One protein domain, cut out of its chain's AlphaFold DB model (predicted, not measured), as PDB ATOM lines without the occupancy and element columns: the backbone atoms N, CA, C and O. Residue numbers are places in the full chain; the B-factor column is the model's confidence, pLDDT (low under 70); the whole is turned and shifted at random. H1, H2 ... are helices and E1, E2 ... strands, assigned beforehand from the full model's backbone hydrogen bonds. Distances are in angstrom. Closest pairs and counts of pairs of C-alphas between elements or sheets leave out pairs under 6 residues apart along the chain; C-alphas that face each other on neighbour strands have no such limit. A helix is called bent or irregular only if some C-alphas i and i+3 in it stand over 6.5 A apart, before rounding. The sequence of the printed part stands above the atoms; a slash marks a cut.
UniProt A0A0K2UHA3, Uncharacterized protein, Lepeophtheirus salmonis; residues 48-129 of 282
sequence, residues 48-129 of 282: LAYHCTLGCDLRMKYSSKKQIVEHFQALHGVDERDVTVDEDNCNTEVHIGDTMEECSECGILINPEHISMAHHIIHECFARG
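This is residues 48 to 129 of the 282 residues of an uncharacterized protein of Lepeophtheirus salmonis (UniProt A0A0K2UHA3). With little regular structure, the domain has helix H1 over one face of the antiparallel strand hairpin E1-E2, and helix H2 near the far end of H1, reached through the long unnamed stretch 95 to 116. The 82 printed residues, 29 of them in named elements, run H1, E1, E2, H2; the class is mixed. The whole is compact, radius of gyration of the C-alphas 12.2 A, spanning 36 by 26 by 16 A.

After unnamed residues 48 to 64, H1 spans residues 65 to 76, 15.8 A, from C-alpha 65 at (6.202, 85.287, 48.772). E1 is residues 83 to 86, 10.0 A; E2 is 91 to 94, 10.2 A. H2, residues 117 to 125, 9.9 A, ends at C-alpha 125 (0.416, 99.456, 30.574); it is irregular, but only just, with C-alphas 122 and 125 6.8 A apart.

In the hairpin, N 84 and O 93 are 2.8 A apart, within hydrogen-bond range. The closest C-alphas of H1 and E1, Lys 65 and Val 85, are 6.7 A apart. H1 and H2 are close but not clearly touching, Leu 75 to Glu 124 being their closest C-alphas at 7.6 A. Every O i to N i+4 pair is within range in H1, 4 of 5 in H2.

The printed part has no cut. The link E2 to H2 is long, 22 residues. Mean pLDDT of the printed part is 73.1; residues 115 to 129 are among those under 70.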
ATOM      1  N   LEU A  48       0.416  91.784  57.053       61.94
ATOM      2  CA  LEU A  48       1.741  91.883  56.461       61.94
ATOM      3  C   LEU A  48       1.589  91.546  54.970       61.94
ATOM      4  O   LEU A  48       1.176  90.444  54.612       61.94
ATOM      5  N   ALA A  49       1.793  92.543  54.114       78.06
ATOM      6  CA  ALA A  49       1.560  92.445  52.684       78.06
ATOM      7  C   ALA A  49       2.842  92.804  51.947       78.06
ATOM      8  O   ALA A  49       3.451  93.833  52.229       78.06
ATOM      9  N   TYR A  50       3.218  91.969  50.985       79.69
ATOM     10  CA  TYR A  50       4.304  92.291  50.074       79.69
ATOM     11  C   TYR A  50       3.827  93.346  49.075       79.69
ATOM     12  O   TYR A  50       2.647  93.375  48.698       79.69
ATOM     13  N   HIS A  51       4.761  94.173  48.618       79.31
ATOM     14  CA  HIS A  51       4.543  95.209  47.616       79.31
ATOM     15  C   HIS A  51       5.541  95.052  46.463       79.31
ATOM     16  O   HIS A  51       6.597  94.443  46.622       79.31
ATOM     17  N   CYS A  52       5.193  95.584  45.292       76.31
ATOM     18  CA  CYS A  52       6.103  95.637  44.152       76.31
ATOM     19  C   CYS A  52       7.001  96.876  44.254       76.31
ATOM     20  O   CYS A  52       6.508  97.985  44.451       76.31
ATOM     21  N   THR A  53       8.310  96.690  44.087       84.38
ATOM     22  CA  THR A  53       9.322  97.759  44.125       84.38
ATOM     23  C   THR A  53       9.700  98.300  42.744       84.38
ATOM     24  O   THR A  53      10.464  99.253  42.648       84.38
ATOM     25  N   LEU A  54       9.124  97.748  41.672       72.75
ATOM     26  CA  LEU A  54       9.436  98.074  40.272       72.75
ATOM     27  C   LEU A  54       8.427  99.042  39.621       72.75
ATOM     28  O   LEU A  54       8.234  99.025  38.405       72.75
ATOM     29  N   GLY A  55       7.750  99.864  40.427       65.19
ATOM     30  CA  GLY A  55       6.877 100.944  39.940       65.19
ATOM     31  C   GLY A  55       5.399 100.581  39.748       65.19
ATOM     32  O   GLY A  55       4.625 101.413  39.282       65.19
ATOM     33  N   CYS A  56       4.960  99.374  40.125       67.06
ATOM     34  CA  CYS A  56       3.528  99.042  40.149       67.06
ATOM     35  C   CYS A  56       2.779  99.766  41.287       67.06
ATOM     36  O   CYS A  56       3.365 100.158  42.294       67.06
ATOM     37  N   ASP A  57       1.455  99.907  41.144       63.12
ATOM     38  CA  ASP A  57       0.597 100.570  42.137       63.12
ATOM     39  C   ASP A  57       0.756  99.939  43.533       63.12
ATOM     40  O   ASP A  57       0.416  98.773  43.749       63.12
ATOM     41  N   LEU A  58       1.207 100.747  44.498       56.91
ATOM     42  CA  LEU A  58       1.437 100.358  45.894       56.91
ATOM     43  C   LEU A  58       0.175  99.839  46.606       56.91
ATOM     44  O   LEU A  58       0.264  99.234  47.675       56.91
ATOM     45  N   ARG A  59      -1.015 100.070  46.036       53.88
ATOM     46  CA  ARG A  59      -2.280  99.521  46.544       53.88
ATOM     47  C   ARG A  59      -2.433  98.028  46.270       53.88
ATOM     48  O   ARG A  59      -3.224  97.387  46.962       53.88
ATOM     49  N   MET A  60      -1.706  97.471  45.300       60.81
ATOM     50  CA  MET A  60      -1.647  96.025  45.121       60.81
ATOM     51  C   MET A  60      -0.837  95.405  46.257       60.81
ATOM     52  O   MET A  60       0.306  95.779  46.516       60.81
ATOM     53  N   LYS A  61      -1.475  94.467  46.952       75.81
ATOM     54  CA  LYS A  61      -0.936  93.762  48.110       75.81
ATOM     55  C   LYS A  61      -0.904  92.280  47.801       75.81
ATOM     56  O   LYS A  61      -1.914  91.730  47.360       75.81
ATOM     57  N   TYR A  62       0.217  91.632  48.084       78.38
ATOM     58  CA  TYR A  62       0.355  90.188  47.926       78.38
ATOM     59  C   TYR A  62       0.437  89.544  49.301       78.38
ATOM     60  O   TYR A  62       1.091  90.056  50.205       78.38
ATOM     61  N   SER A  63      -0.254  88.419  49.458       79.81
ATOM     62  CA  SER A  63      -0.397  87.733  50.747       79.81
ATOM     63  C   SER A  63       0.698  86.700  51.013       79.81
ATOM     64  O   SER A  63       0.754  86.122  52.094       79.81
ATOM     65  N   SER A  64       1.558  86.432  50.027       83.12
ATOM     66  CA  SER A  64       2.626  85.438  50.134       83.12
ATOM     67  C   SER A  64       3.805  85.773  49.227       83.12
ATOM     68  O   SER A  64       3.621  86.372  48.164       83.12
ATOM     69  N   LYS A  65       4.991  85.281  49.605       87.81
ATOM     70  CA  LYS A  65       6.202  85.287  48.772       87.81
ATOM     71  C   LYS A  65       5.936  84.753  47.366       87.81
ATOM     72  O   LYS A  65       6.309  85.382  46.384       87.81
ATOM     73  N   LYS A  66       5.237  83.619  47.264       82.81
ATOM     74  CA  LYS A  66       4.908  82.998  45.976       82.81
ATOM     75  C   LYS A  66       4.158  83.964  45.051       82.81
ATOM     76  O   LYS A  66       4.539  84.114  43.900       82.81
ATOM     77  N   GLN A  67       3.141  84.655  45.566       79.06
ATOM     78  CA  GLN A  67       2.340  85.588  44.767       79.06
ATOM     79  C   GLN A  67       3.137  86.805  44.280       79.06
ATOM     80  O   GLN A  67       2.931  87.245  43.152       79.06
ATOM     81  N   ILE A  68       4.025  87.367  45.111       82.81
ATOM     82  CA  ILE A  68       4.835  88.523  44.698       82.81
ATOM     83  C   ILE A  68       5.945  88.119  43.712       82.81
ATOM     84  O   ILE A  68       6.214  88.858  42.769       82.81
ATOM     85  N   VAL A  69       6.522  86.921  43.850       79.25
ATOM     86  CA  VAL A  69       7.478  86.367  42.872       79.25
ATOM     87  C   VAL A  69       6.792  86.091  41.530       79.25
ATOM     88  O   VAL A  69       7.283  86.537  40.496       79.25
ATOM     89  N   GLU A  70       5.620  85.444  41.534       75.00
ATOM     90  CA  GLU A  70       4.818  85.222  40.319       75.00
ATOM     91  C   GLU A  70       4.453  86.551  39.638       75.00
ATOM     92  O   GLU A  70       4.455  86.648  38.411       75.00
ATOM     93  N   HIS A  71       4.184  87.602  40.419       79.06
ATOM     94  CA  HIS A  71       3.962  88.948  39.900       79.06
ATOM     95  C   HIS A  71       5.201  89.519  39.193       79.06
ATOM     96  O   HIS A  71       5.073  90.009  38.069       79.06
ATOM     97  N   PHE A  72       6.384  89.441  39.813       75.69
ATOM     98  CA  PHE A  72       7.632  89.913  39.206       75.69
ATOM     99  C   PHE A  72       7.962  89.172  37.906       75.69
ATOM    100  O   PHE A  72       8.273  89.806  36.898       75.69
ATOM    101  N   GLN A  73       7.795  87.850  37.889       74.12
ATOM    102  CA  GLN A  73       7.994  87.033  36.692       74.12
ATOM    103  C   GLN A  73       7.019  87.405  35.575       74.12
ATOM    104  O   GLN A  73       7.429  87.634  34.442       74.12
ATOM    105  N   ALA A  74       5.725  87.485  35.891       64.69
ATOM    106  CA  ALA A  74       4.693  87.673  34.880       64.69
ATOM    107  C   ALA A  74       4.676  89.084  34.280       64.69
ATOM    108  O   ALA A  74       4.221  89.242  33.151       64.69
ATOM    109  N   LEU A  75       5.107  90.107  35.028       69.69
ATOM    110  CA  LEU A  75       4.855  91.508  34.655       69.69
ATOM    111  C   LEU A  75       6.095  92.347  34.461       69.69
ATOM    112  O   LEU A  75       6.050  93.322  33.714       69.69
ATOM    113  N   HIS A  76       7.183  91.939  35.095       73.19
ATOM    114  CA  HIS A  76       8.469  92.593  34.963       73.19
ATOM    115  C   HIS A  76       9.486  91.693  34.255       73.19
ATOM    116  O   HIS A  76      10.555  92.169  33.899       73.19
ATOM    117  N   GLY A  77       9.164  90.415  34.016       74.31
ATOM    118  CA  GLY A  77      10.059  89.478  33.337       74.31
ATOM    119  C   GLY A  77      11.287  89.141  34.175       74.31
ATOM    120  O   GLY A  77      12.339  88.842  33.626       74.31
ATOM    121  N   VAL A  78      11.180  89.253  35.498       82.88
ATOM    122  CA  VAL A  78      12.294  89.045  36.428       82.88
ATOM    123  C   VAL A  78      12.400  87.560  36.765       82.88
ATOM    124  O   VAL A  78      11.388  86.932  37.080       82.88
ATOM    125  N   ASP A  79      13.604  86.991  36.716       86.25
ATOM    126  CA  ASP A  79      13.844  85.608  37.141       86.25
ATOM    127  C   ASP A  79      13.673  85.489  38.665       86.25
ATOM    128  O   ASP A  79      14.042  86.388  39.417       86.25
ATOM    129  N   GLU A  80      13.138  84.367  39.156       86.00
ATOM    130  CA  GLU A  80      12.958  84.154  40.603       86.00
ATOM    131  C   GLU A  80      14.281  84.267  41.373       86.00
ATOM    132  O   GLU A  80      14.292  84.700  42.524       86.00
ATOM    133  N   ARG A  81      15.403  83.920  40.732       89.12
ATOM    134  CA  ARG A  81      16.746  84.012  41.313       89.12
ATOM    135  C   ARG A  81      17.186  85.449  41.590       89.12
ATOM    136  O   ARG A  81      18.040  85.644  42.450       89.12
ATOM    137  N   ASP A  82      16.595  86.420  40.900       89.12
ATOM    138  CA  ASP A  82      16.900  87.842  41.053       89.12
ATOM    139  C   ASP A  82      15.981  88.527  42.079       89.12
ATOM    140  O   ASP A  82      16.118  89.725  42.332       89.12
ATOM    141  N   VAL A  83      15.053  87.785  42.699       89.25
ATOM    142  CA  VAL A  83      14.131  88.302  43.717       89.25
ATOM    143  C   VAL A  83      14.549  87.825  45.107       89.25
ATOM    144  O   VAL A  83      14.433  86.648  45.451       89.25
ATOM    145  N   THR A  84      14.943  88.767  45.958       91.06
ATOM    146  CA  THR A  84      15.147  88.537  47.389       91.06
ATOM    147  C   THR A  84      13.886  88.942  48.151       91.06
ATOM    148  O   THR A  84      13.378  90.052  48.002       91.06
ATOM    149  N   VAL A  85      13.353  88.037  48.974       89.00
ATOM    150  CA  VAL A  85      12.147  88.283  49.779       89.00
ATOM    151  C   VAL A  85      12.467  88.065  51.251       89.00
ATOM    152  O   VAL A  85      12.817  86.954  51.649       89.00
ATOM    153  N   ASP A  86      12.321  89.122  52.045       87.56
ATOM    154  CA  ASP A  86      12.345  89.079  53.503       87.56
ATOM    155  C   ASP A  86      10.924  88.786  53.999       87.56
ATOM    156  O   ASP A  86      10.051  89.659  53.992       87.56
ATOM    157  N   GLU A  87      10.673  87.532  54.374       84.62
ATOM    158  CA  GLU A  87       9.350  87.085  54.823       84.62
ATOM    159  C   GLU A  87       8.959  87.670  56.190       84.62
ATOM    160  O   GLU A  87       7.771  87.881  56.439       84.62
ATOM    161  N   ASP A  88       9.938  87.992  57.042       83.38
ATOM    162  CA  ASP A  88       9.699  88.512  58.391       83.38
ATOM    163  C   ASP A  88       9.226  89.972  58.348       83.38
ATOM    164  O   ASP A  88       8.357  90.375  59.125       83.38
ATOM    165  N   ASN A  89       9.758  90.760  57.406       82.50
ATOM    166  CA  ASN A  89       9.399  92.171  57.229       82.50
ATOM    167  C   ASN A  89       8.488  92.436  56.019       82.50
ATOM    168  O   ASN A  89       8.082  93.578  55.807       82.50
ATOM    169  N   CYS A  90       8.156  91.406  55.234       80.38
ATOM    170  CA  CYS A  90       7.412  91.512  53.971       80.38
ATOM    171  C   CYS A  90       8.020  92.492  52.959       80.38
ATOM    172  O   CYS A  90       7.315  93.091  52.142       80.38
ATOM    173  N   ASN A  91       9.344  92.617  52.992       83.75
ATOM    174  CA  ASN A  91      10.090  93.425  52.044       83.75
ATOM    175  C   ASN A  91      10.533  92.563  50.864       83.75
ATOM    176  O   ASN A  91      10.900  91.397  51.018       83.75
ATOM    177  N   THR A  92      10.504  93.155  49.677       82.56
ATOM    178  CA  THR A  92      11.008  92.536  48.456       82.56
ATOM    179  C   THR A  92      12.064  93.430  47.840       82.56
ATOM    180  O   THR A  92      11.877  94.636  47.684       82.56
ATOM    181  N   GLU A  93      13.183  92.830  47.475       86.56
ATOM    182  CA  GLU A  93      14.233  93.474  46.707       86.56
ATOM    183  C   GLU A  93      14.396  92.703  45.406       86.56
ATOM    184  O   GLU A  93      14.461  91.475  45.393       86.56
ATOM    185  N   VAL A  94      14.438  93.437  44.302       83.62
ATOM    186  CA  VAL A  94      14.759  92.873  42.997       83.62
ATOM    187  C   VAL A  94      16.155  93.345  42.642       83.62
ATOM    188  O   VAL A  94      16.431  94.547  42.653       83.62
ATOM    189  N   HIS A  95      17.038  92.406  42.330       84.62
ATOM    190  CA  HIS A  95      18.358  92.707  41.807       84.62
ATOM    191  C   HIS A  95      18.210  93.175  40.359       84.62
ATOM    192  O   HIS A  95      18.216  92.390  39.417       84.62
ATOM    193  N   ILE A  96      18.027  94.485  40.206       69.62
ATOM    194  CA  ILE A  96      17.960  95.162  38.913       69.62
ATOM    195  C   ILE A  96      19.359  95.090  38.290       69.62
ATOM    196  O   ILE A  96      20.250  95.854  38.659       69.62
ATOM    197  N   GLY A  97      19.578  94.125  37.398       68.31
ATOM    198  CA  GLY A  97      20.731  94.148  36.499       68.31
ATOM    199  C   GLY A  97      20.613  95.280  35.471       68.31
ATOM    200  O   GLY A  97      19.574  95.935  35.373       68.31
ATOM    201  N   ASP A  98      21.645  95.460  34.642       72.50
ATOM    202  CA  ASP A  98      21.673  96.461  33.552       72.50
ATOM    203  C   ASP A  98      20.622  96.211  32.447       72.50
ATOM    204  O   ASP A  98      20.563  96.936  31.457       72.50
ATOM    205  N   THR A  99      19.815  95.159  32.585       77.62
ATOM    206  CA  THR A  99      18.841  94.705  31.596       77.62
ATOM    207  C   THR A  99      17.469  95.343  31.761       77.62
ATOM    208  O   THR A  99      16.684  95.274  30.828       77.62
ATOM    209  N   MET A 100      17.141  95.959  32.901       82.56
ATOM    210  CA  MET A 100      15.801  96.526  33.089       82.56
ATOM    211  C   MET A 100      15.655  97.872  32.373       82.56
ATOM    212  O   MET A 100      16.460  98.783  32.563       82.56
ATOM    213  N   GLU A 101      14.572  98.027  31.620       82.69
ATOM    214  CA  GLU A 101      14.193  99.268  30.950       82.69
ATOM    215  C   GLU A 101      12.922  99.849  31.578       82.69
ATOM    216  O   GLU A 101      11.977  99.125  31.895       82.69
ATOM    217  N   GLU A 102      12.881 101.169  31.753       79.19
ATOM    218  CA  GLU A 102      11.687 101.874  32.224       79.19
ATOM    219  C   GLU A 102      10.743 102.154  31.053       79.19
ATOM    220  O   GLU A 102      11.135 102.732  30.037       79.19
ATOM    221  N   CYS A 103       9.477 101.766  31.193       70.25
ATOM    222  CA  CYS A 103       8.459 102.103  30.214       70.25
ATOM    223  C   CYS A 103       8.136 103.602  30.252       70.25
ATOM    224  O   CYS A 103       7.651 104.110  31.263       70.25
ATOM    225  N   SER A 104       8.300 104.294  29.122       61.41
ATOM    226  CA  SER A 104       8.010 105.730  28.995       61.41
ATOM    227  C   SER A 104       6.546 106.104  29.237       61.41
ATOM    228  O   SER A 104       6.260 107.246  29.581       61.41
ATOM    229  N   GLU A 105       5.619 105.157  29.055       59.78
ATOM    230  CA  GLU A 105       4.179 105.402  29.187       59.78
ATOM    231  C   GLU A 105       3.684 105.273  30.630       59.78
ATOM    232  O   GLU A 105       2.848 106.061  31.073       59.78
ATOM    233  N   CYS A 106       4.159 104.260  31.366       61.78
ATOM    234  CA  CYS A 106       3.639 103.953  32.701       61.78
ATOM    235  C   CYS A 106       4.683 103.903  33.829       61.78
ATOM    236  O   CYS A 106       4.299 103.684  34.978       61.78
ATOM    237  N   GLY A 107       5.969 104.143  33.542       65.00
ATOM    238  CA  GLY A 107       7.052 104.239  34.535       65.00
ATOM    239  C   GLY A 107       7.430 102.915  35.207       65.00
ATOM    240  O   GLY A 107       8.153 102.896  36.201       65.00
ATOM    241  N   ILE A 108       6.909 101.792  34.707       73.94
ATOM    242  CA  ILE A 108       7.223 100.459  35.223       73.94
ATOM    243  C   ILE A 108       8.548  99.983  34.627       73.94
ATOM    244  O   ILE A 108       8.766 100.094  33.422       73.94
ATOM    245  N   LEU A 109       9.405  99.403  35.469       77.81
ATOM    246  CA  LEU A 109      10.634  98.739  35.035       77.81
ATOM    247  C   LEU A 109      10.332  97.324  34.536       77.81
ATOM    248  O   LEU A 109       9.697  96.545  35.247       77.81
ATOM    249  N   ILE A 110      10.825  96.966  33.355       78.62
ATOM    250  CA  ILE A 110      10.644  95.642  32.751       78.62
ATOM    251  C   ILE A 110      11.962  95.081  32.223       78.62
ATOM    252  O   ILE A 110      12.843  95.836  31.830       78.62
ATOM    253  N   ASN A 111      12.079  93.759  32.153       82.62
ATOM    254  CA  ASN A 111      13.180  93.093  31.475       82.62
ATOM    255  C   ASN A 111      12.798  92.821  30.003       82.62
ATOM    256  O   ASN A 111      12.038  91.878  29.763       82.62
ATOM    257  N   PRO A 112      13.334  93.564  29.017       74.31
ATOM    258  CA  PRO A 112      13.025  93.402  27.600       74.31
ATOM    259  C   PRO A 112      13.480  92.051  27.029       74.31
ATOM    260  O   PRO A 112      12.941  91.624  26.007       74.31
ATOM    261  N   GLU A 113      14.424  91.350  27.673       80.06
ATOM    262  CA  GLU A 113      14.879  90.017  27.250       80.06
ATOM    263  C   GLU A 113      13.840  88.922  27.541       80.06
ATOM    264  O   GLU A 113      13.794  87.901  26.849       80.06
ATOM    265  N   HIS A 114      12.984  89.136  28.544       73.38
ATOM    266  CA  HIS A 114      11.952  88.183  28.963       73.38
ATOM    267  C   HIS A 114      10.530  88.669  28.659       73.38
ATOM    268  O   HIS A 114       9.670  87.868  28.293       73.38
ATOM    269  N   ILE A 115      10.281  89.976  28.756       65.19
ATOM    270  CA  ILE A 115       9.024  90.641  28.410       65.19
ATOM    271  C   ILE A 115       9.351  91.872  27.574       65.19
ATOM    272  O   ILE A 115       9.832  92.875  28.090       65.19
ATOM    273  N   SER A 116       9.042  91.828  26.277       66.69
ATOM    274  CA  SER A 116       9.352  92.954  25.397       66.69
ATOM    275  C   SER A 116       8.601  94.228  25.802       66.69
ATOM    276  O   SER A 116       7.424  94.187  26.174       66.69
ATOM    277  N   MET A 117       9.256  95.380  25.644       63.25
ATOM    278  CA  MET A 117       8.651  96.696  25.887       63.25
ATOM    279  C   MET A 117       7.375  96.906  25.075       63.25
ATOM    280  O   MET A 117       6.372  97.374  25.604       63.25
ATOM    281  N   ALA A 118       7.355  96.453  23.821       53.00
ATOM    282  CA  ALA A 118       6.150  96.482  23.000       53.00
ATOM    283  C   ALA A 118       5.013  95.629  23.593       53.00
ATOM    284  O   ALA A 118       3.871  96.080  23.631       53.00
ATOM    285  N   HIS A 119       5.304  94.419  24.088       61.06
ATOM    286  CA  HIS A 119       4.301  93.581  24.745       61.06
ATOM    287  C   HIS A 119       3.759  94.261  26.002       61.06
ATOM    288  O   HIS A 119       2.545  94.347  26.169       61.06
ATOM    289  N   HIS A 120       4.644  94.774  26.858       65.00
ATOM    290  CA  HIS A 120       4.259  95.472  28.078       65.00
ATOM    291  C   HIS A 120       3.397  96.700  27.778       65.00
ATOM    292  O   HIS A 120       2.330  96.852  28.367       65.00
ATOM    293  N   ILE A 121       3.805  97.535  26.819       57.25
ATOM    294  CA  ILE A 121       3.031  98.695  26.386       57.25
ATOM    295  C   ILE A 121       1.644  98.237  25.937       57.25
ATOM    296  O   ILE A 121       0.667  98.625  26.564       57.25
ATOM    297  N   ILE A 122       1.551  97.349  24.938       50.59
ATOM    298  CA  ILE A 122       0.286  96.942  24.294       50.59
ATOM    299  C   ILE A 122      -0.649  96.197  25.254       50.59
ATOM    300  O   ILE A 122      -1.871  96.336  25.168       50.59
ATOM    301  N   HIS A 123      -0.105  95.373  26.143       51.88
ATOM    302  CA  HIS A 123      -0.897  94.410  26.901       51.88
ATOM    303  C   HIS A 123      -0.973  94.678  28.395       51.88
ATOM    304  O   HIS A 123      -1.920  94.203  29.009       51.88
ATOM    305  N   GLU A 124      -0.036  95.425  28.976       58.06
ATOM    306  CA  GLU A 124       0.059  95.595  30.427       58.06
ATOM    307  C   GLU A 124      -0.104  97.062  30.850       58.06
ATOM    308  O   GLU A 124      -1.028  97.339  31.617       58.06
ATOM    309  N   CYS A 125       0.666  98.024  30.316       59.88
ATOM    310  CA  CYS A 125       0.416  99.456  30.574       59.88
ATOM    311  C   CYS A 125      -0.994  99.840  30.101       59.88
ATOM    312  O   CYS A 125      -1.766 100.474  30.823       59.88
ATOM    313  N   PHE A 126      -1.345  99.415  28.890       50.25
ATOM    314  CA  PHE A 126      -2.585  99.783  28.222       50.25
ATOM    315  C   PHE A 126      -3.813  98.983  28.683       50.25
ATOM    316  O   PHE A 126      -4.929  99.490  28.637       50.25
ATOM    317  N   ALA A 127      -3.661  97.758  29.191       44.75
ATOM    318  CA  ALA A 127      -4.804  97.023  29.748       44.75
ATOM    319  C   ALA A 127      -5.130  97.424  31.200       44.75
ATOM    320  O   ALA A 127      -6.256  97.233  31.658       44.75
ATOM    321  N   ARG A 128      -4.158  97.988  31.930       47.69
ATOM    322  CA  ARG A 128      -4.279  98.364  33.352       47.69
ATOM    323  C   ARG A 128      -4.479  99.856  33.572       47.69
ATOM    324  O   ARG A 128      -4.603 100.299  34.717       47.69
ATOM    325  N   GLY A 129      -4.542 100.631  32.492       48.00
ATOM    326  CA  GLY A 129      -4.860 102.046  32.535       48.00
ATOM    327  C   GLY A 129      -6.158 102.291  33.307       48.00
ATOM    328  O   GLY A 129      -7.209 101.692  33.050       48.00
TER     329      GLY A 129